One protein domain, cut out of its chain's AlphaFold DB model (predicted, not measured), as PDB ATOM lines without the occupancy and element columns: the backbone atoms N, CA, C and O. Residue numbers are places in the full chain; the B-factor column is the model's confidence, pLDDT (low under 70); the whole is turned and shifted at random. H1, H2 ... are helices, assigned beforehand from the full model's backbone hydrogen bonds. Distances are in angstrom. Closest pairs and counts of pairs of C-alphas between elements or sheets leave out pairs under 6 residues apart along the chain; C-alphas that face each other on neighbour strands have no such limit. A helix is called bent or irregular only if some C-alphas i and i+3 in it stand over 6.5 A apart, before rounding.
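Overview. This is residues 90 to 135 of the 135 residues of an uncharacterized protein of Rhizobium sp. P32RR-XVIII (UniProt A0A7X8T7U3). Three helices pack together with their centres at the corners of a triangle, each touching the other two: the short H1 and the longer H3 lie side by side and run opposite ways, and the longest helix, H2, crosses both of them at a slant. H2 loosens near its end, between residues 113 and 116, and a tight link on each side of H2 joins it to the other two helices. The printed part has 46 residues with three named helices in the order H1, H2, H3 and no named strand; the class is all helix. It is compact, with a radius of gyration of the C-alphas of 9.4 A and spans of 28 by 19 by 16 A.

Along the chain. Begin with H2, residues 103 to 117: find C-alpha 103 at (269.704, 272.829, 228.529), and from there the helix runs 17.1 A to C-alpha 117 at (257.450, 284.020, 232.647). Look at C-alphas 113 and 116, which are 9.3 A apart, where a regular helix has about 5 A; H2 is irregular, and its line is a rough one. Before it comes H1, residues 90 to 97, 11.0 A from first to last C-alpha. After it comes H3, residues 122 to 133, which runs 16.4 A to C-alpha 133 at (268.276, 292.122, 225.017).

Arrangement. Start again from H2. H2 touches H1, and the closest C-alphas are those of Phe 106 and Met 95, 6.1 A apart. These two helices run opposite ways at a steep tilt of 41 degrees and form a helical hairpin. H2 also touches H3, closest at the C-alphas of Ala 110 and Ile 125, 7.0 A apart. H2 and H3 run the same way at a steep tilt of 52 degrees. Now look from H1 to H3: they touch, with the C-alphas of Leu 93 and Val 126 closest at 6.2 A, and run opposite ways at a shallow tilt of 20 degrees. With one of the three pairs at a shallow tilt, the helix packing is mostly crossed, but only just. Along the backbone, every O i to N i+4 pair of H3 is within hydrogen-bond range, against 3 of 4 in H1 and 9 of 11 in H2.

Size, cuts and confidence. The C-alphas farthest apart are those of Asp 100 and Gln 135, 28.5 A. The printed part has no cut and ends at residue 135, the chain's last residue. The links H1 to H2, of 5 residues, and H2 to H3, of 4, are both tight. In this predicted model the mean pLDDT of the printed part is 86.9, and residue 135 is the one printed residue under 70.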
ATOM      1  N   ALA A  90     272.334 288.238 226.740       81.81
ATOM      2  CA  ALA A  90     273.261 287.876 225.671       81.81
ATOM      3  C   ALA A  90     274.201 286.719 226.058       81.81
ATOM      4  O   ALA A  90     274.373 285.784 225.278       81.81
ATOM      5  N   GLU A  91     274.760 286.735 227.269       84.06
ATOM      6  CA  GLU A  91     275.599 285.643 227.781       84.06
ATOM      7  C   GLU A  91     274.784 284.355 227.953       84.06
ATOM      8  O   GLU A  91     275.204 283.273 227.542       84.06
ATOM      9  N   VAL A  92     273.571 284.460 228.506       86.88
ATOM     10  CA  VAL A  92     272.670 283.307 228.643       86.88
ATOM     11  C   VAL A  92     272.238 282.792 227.267       86.88
ATOM     12  O   VAL A  92     272.186 281.584 227.055       86.88
ATOM     13  N   LEU A  93     271.998 283.671 226.293       88.06
ATOM     14  CA  LEU A  93     271.711 283.290 224.911       88.06
ATOM     15  C   LEU A  93     272.896 282.556 224.262       88.06
ATOM     16  O   LEU A  93     272.691 281.533 223.608       88.06
ATOM     17  N   ALA A  94     274.133 283.001 224.501       88.00
ATOM     18  CA  ALA A  94     275.332 282.300 224.045       88.00
ATOM     19  C   ALA A  94     275.414 280.880 224.638       88.00
ATOM     20  O   ALA A  94     275.684 279.925 223.904       88.00
ATOM     21  N   MET A  95     275.044 280.703 225.916       86.38
ATOM     22  CA  MET A  95     274.920 279.381 226.553       86.38
ATOM     23  C   MET A  95     273.865 278.482 225.888       86.38
ATOM     24  O   MET A  95     273.947 277.262 226.001       86.38
ATOM     25  N   ALA A  96     272.870 279.044 225.188       87.38
ATOM     26  CA  ALA A  96     271.919 278.251 224.410       87.38
ATOM     27  C   ALA A  96     272.586 277.616 223.183       87.38
ATOM     28  O   ALA A  96     272.199 276.521 222.772       87.38
ATOM     29  N   THR A  97     273.553 278.299 222.574       85.44
ATOM     30  CA  THR A  97     274.304 277.790 221.416       85.44
ATOM     31  C   THR A  97     275.516 276.950 221.803       85.44
ATOM     32  O   THR A  97     276.023 276.199 220.974       85.44
ATOM     33  N   ASP A  98     275.942 277.043 223.060       85.69
ATOM     34  CA  ASP A  98     277.069 276.301 223.602       85.69
ATOM     35  C   ASP A  98     276.730 274.808 223.768       85.69
ATOM     36  O   ASP A  98     275.738 274.434 224.398       85.69
ATOM     37  N   THR A  99     277.536 273.938 223.155       84.75
ATOM     38  CA  THR A  99     277.320 272.484 223.173       84.75
ATOM     39  C   THR A  99     277.753 271.821 224.476       84.75
ATOM     40  O   THR A  99     277.298 270.714 224.767       84.75
ATOM     41  N   ASP A 100     278.607 272.479 225.259       89.69
ATOM     42  CA  ASP A 100     279.085 271.993 226.552       89.69
ATOM     43  C   ASP A 100     278.090 272.321 227.679       89.69
ATOM     44  O   ASP A 100     278.110 271.703 228.749       89.69
ATOM     45  N   VAL A 101     277.153 273.243 227.438       87.38
ATOM     46  CA  VAL A 101     276.122 273.625 228.404       87.38
ATOM     47  C   VAL A 101     274.863 272.768 228.261       87.38
ATOM     48  O   VAL A 101     274.203 272.697 227.225       87.38
ATOM     49  N   HIS A 102     274.443 272.155 229.368       91.12
ATOM     50  CA  HIS A 102     273.183 271.419 229.411       91.12
ATOM     51  C   HIS A 102     271.970 272.364 229.391       91.12
ATOM     52  O   HIS A 102     271.934 273.357 230.121       91.12
ATOM     53  N   PHE A 103     270.914 272.005 228.652       88.94
ATOM     54  CA  PHE A 103     269.704 272.829 228.529       88.94
ATOM     55  C   PHE A 103     269.086 273.226 229.882       88.94
ATOM     56  O   PHE A 103     268.662 274.363 230.040       88.94
ATOM     57  N   LYS A 104     269.083 272.336 230.887       90.81
ATOM     58  CA  LYS A 104     268.573 272.674 232.234       90.81
ATOM     59  C   LYS A 104     269.379 273.778 232.925       90.81
ATOM     60  O   LYS A 104     268.805 274.537 233.698       90.81
ATOM     61  N   THR A 105     270.681 273.871 232.654       90.25
ATOM     62  CA  THR A 105     271.538 274.946 233.170       90.25
ATOM     63  C   THR A 105     271.177 276.262 232.496       90.25
ATOM     64  O   THR A 105     270.886 277.230 233.187       90.25
ATOM     65  N   PHE A 106     271.100 276.272 231.162       90.50
ATOM     66  CA  PHE A 106     270.630 277.428 230.395       90.50
ATOM     67  C   PHE A 106     269.239 277.889 230.855       90.50
ATOM     68  O   PHE A 106     269.050 279.062 231.154       90.50
ATOM     69  N   GLN A 107     268.286 276.964 231.000       90.25
ATOM     70  CA  GLN A 107     266.936 277.260 231.477       90.25
ATOM     71  C   GLN A 107     266.940 277.849 232.894       90.25
ATOM     72  O   GLN A 107     266.153 278.747 233.172       90.25
ATOM     73  N   ALA A 108     267.802 277.367 233.794       90.12
ATOM     74  CA  ALA A 108     267.911 277.912 235.143       90.12
ATOM     75  C   ALA A 108     268.445 279.352 235.137       90.12
ATOM     76  O   ALA A 108     267.897 280.197 235.841       90.12
ATOM     77  N   GLU A 109     269.461 279.646 234.322       89.69
ATOM     78  CA  GLU A 109     269.995 281.006 234.172       89.69
ATOM     79  C   GLU A 109     268.975 281.930 233.495       89.69
ATOM     80  O   GLU A 109     268.719 283.030 233.979       89.69
ATOM     81  N   ALA A 110     268.301 281.453 232.447       89.06
ATOM     82  CA  ALA A 110     267.232 282.194 231.793       89.06
ATOM     83  C   ALA A 110     266.060 282.464 232.740       89.06
ATOM     84  O   ALA A 110     265.468 283.536 232.694       89.06
ATOM     85  N   ARG A 111     265.769 281.534 233.660       90.56
ATOM     86  CA  ARG A 111     264.753 281.726 234.696       90.56
ATOM     87  C   ARG A 111     265.113 282.797 235.714       90.56
ATOM     88  O   ARG A 111     264.210 283.434 236.248       90.56
ATOM     89  N   LYS A 112     266.401 283.040 235.962       88.00
ATOM     90  CA  LYS A 112     266.839 284.171 236.795       88.00
ATOM     91  C   LYS A 112     266.570 285.517 236.116       88.00
ATOM     92  O   LYS A 112     266.301 286.481 236.819       88.00
ATOM     93  N   LEU A 113     266.604 285.562 234.781       85.81
ATOM     94  CA  LEU A 113     266.355 286.771 233.985       85.81
ATOM     95  C   LEU A 113     264.866 287.008 233.702       85.81
ATOM     96  O   LEU A 113     264.355 288.099 233.917       85.81
ATOM     97  N   LEU A 114     264.166 285.979 233.222       85.38
ATOM     98  CA  LEU A 114     262.763 286.043 232.796       85.38
ATOM     99  C   LEU A 114     261.773 285.816 233.953       85.38
ATOM    100  O   LEU A 114     260.568 286.045 233.810       85.38
ATOM    101  N   GLY A 115     262.258 285.339 235.103       84.25
ATOM    102  CA  GLY A 115     261.445 285.071 236.285       84.25
ATOM    103  C   GLY A 115     260.380 283.998 236.041       84.25
ATOM    104  O   GLY A 115     260.623 282.945 235.445       84.25
ATOM    105  N   GLU A 116     259.163 284.249 236.516       80.88
ATOM    106  CA  GLU A 116     258.044 283.304 236.405       80.88
ATOM    107  C   GLU A 116     257.532 283.125 234.966       80.88
ATOM    108  O   GLU A 116     256.923 282.100 234.667       80.88
ATOM    109  N   ASN A 117     257.850 284.057 234.059       82.19
ATOM    110  CA  ASN A 117     257.450 284.020 232.647       82.19
ATOM    111  C   ASN A 117     258.381 283.178 231.764       82.19
ATOM    112  O   ASN A 117     258.266 283.204 230.542       82.19
ATOM    113  N   THR A 118     259.313 282.437 232.362       85.19
ATOM    114  CA  THR A 118     260.257 281.604 231.612       85.19
ATOM    115  C   THR A 118     259.522 280.445 230.936       85.19
ATOM    116  O   THR A 118     258.958 279.600 231.643       85.19
ATOM    117  N   PRO A 119     259.542 280.353 229.597       87.81
ATOM    118  CA  PRO A 119     258.876 279.274 228.882       87.81
ATOM    119  C   PRO A 119     259.590 277.925 229.075       87.81
ATOM    120  O   PRO A 119     260.714 277.831 229.576       87.81
ATOM    121  N   ALA A 120     258.907 276.838 228.710       88.31
ATOM    122  CA  ALA A 120     259.408 275.478 228.926       88.31
ATOM    123  C   ALA A 120     260.365 274.996 227.822       88.31
ATOM    124  O   ALA A 120     261.141 274.067 228.051       88.31
ATOM    125  N   THR A 121     260.295 275.596 226.631       89.94
ATOM    126  CA  THR A 121     261.015 275.146 225.435       89.94
ATOM    127  C   THR A 121     262.221 276.035 225.138       89.94
ATOM    128  O   THR A 121     262.226 277.222 225.454       89.94
ATOM    129  N   LYS A 122     263.272 275.460 224.537       88.56
ATOM    130  CA  LYS A 122     264.522 276.183 224.265       88.56
ATOM    131  C   LYS A 122     264.316 277.380 223.344       88.56
ATOM    132  O   LYS A 122     264.772 278.465 223.683       88.56
ATOM    133  N   ASP A 123     263.620 277.178 222.231       91.69
ATOM    134  CA  ASP A 123     263.355 278.219 221.237       91.69
ATOM    135  C   ASP A 123     262.580 279.401 221.825       91.69
ATOM    136  O   ASP A 123     262.918 280.554 221.565       91.69
ATOM    137  N   GLU A 124     261.593 279.141 222.684       91.81
ATOM    138  CA  GLU A 124     260.838 280.219 223.325       91.81
ATOM    139  C   GLU A 124     261.669 280.977 224.362       91.81
ATOM    140  O   GLU A 124     261.530 282.193 224.484       91.81
ATOM    141  N   ILE A 125     262.555 280.292 225.098       91.75
ATOM    142  CA  ILE A 125     263.460 280.959 226.045       91.75
ATOM    143  C   ILE A 125     264.427 281.864 225.275       91.75
ATOM    144  O   ILE A 125     264.652 282.999 225.683       91.75
ATOM    145  N   VAL A 126     264.975 281.374 224.159       91.88
ATOM    146  CA  VAL A 126     265.859 282.142 223.274       91.88
ATOM    147  C   VAL A 126     265.158 283.401 222.767       91.88
ATOM    148  O   VAL A 126     265.672 284.496 222.977       91.88
ATOM    149  N   ALA A 127     263.948 283.270 222.217       92.31
ATOM    150  CA  ALA A 127     263.173 284.409 221.732       92.31
ATOM    151  C   ALA A 127     262.868 285.432 222.843       92.31
ATOM    152  O   ALA A 127     262.933 286.641 222.617       92.31
ATOM    153  N   ALA A 128     262.563 284.962 224.056       90.31
ATOM    154  CA  ALA A 128     262.307 285.828 225.202       90.31
ATOM    155  C   ALA A 128     263.571 286.578 225.668       90.31
ATOM    156  O   ALA A 128     263.497 287.767 225.974       90.31
ATOM    157  N   LEU A 129     264.732 285.914 225.692       88.50
ATOM    158  CA  LEU A 129     266.015 286.545 226.022       88.50
ATOM    159  C   LEU A 129     266.465 287.542 224.946       88.50
ATOM    160  O   LEU A 129     266.981 288.607 225.286       88.50
ATOM    161  N   GLU A 130     266.250 287.236 223.665       88.56
ATOM    162  CA  GLU A 130     266.502 288.168 222.558       88.56
ATOM    163  C   GLU A 130     265.620 289.413 222.662       88.56
ATOM    164  O   GLU A 130     266.120 290.525 222.514       88.56
ATOM    165  N   ALA A 131     264.330 289.245 222.972       87.50
ATOM    166  CA  ALA A 131     263.428 290.368 223.196       87.50
ATOM    167  C   ALA A 131     263.885 291.235 224.379       87.50
ATOM    168  O   ALA A 131     263.887 292.455 224.256       87.50
ATOM    169  N   LEU A 132     264.328 290.621 225.486       83.31
ATOM    170  CA  LEU A 132     264.864 291.341 226.648       83.31
ATOM    171  C   LEU A 132     266.176 292.076 226.328       83.31
ATOM    172  O   LEU A 132     266.420 293.148 226.859       83.31
ATOM    173  N   SER A 133     267.013 291.506 225.456       81.19
ATOM    174  CA  SER A 133     268.276 292.122 225.017       81.19
ATOM    175  C   SER A 133     268.072 293.361 224.140       81.19
ATOM    176  O   SER A 133     269.005 294.138 223.963       81.19
ATOM    177  N   GLN A 134     266.891 293.503 223.531       77.00
ATOM    178  CA  GLN A 134     266.536 294.619 222.648       77.00
ATOM    179  C   GLN A 134     265.766 295.744 223.361       77.00
ATOM    180  O   GLN A 134     265.445 296.743 222.712       77.00
ATOM    181  N   GLN A 135     265.437 295.577 224.649       59.47
ATOM    182  CA  GLN A 135     264.821 296.619 225.481       59.47
ATOM    183  C   GLN A 135     265.875 297.541 226.090       59.47
ATOM    184  O   GLN A 135     265.567 298.751 226.184       59.47
TER     185      GLN A 135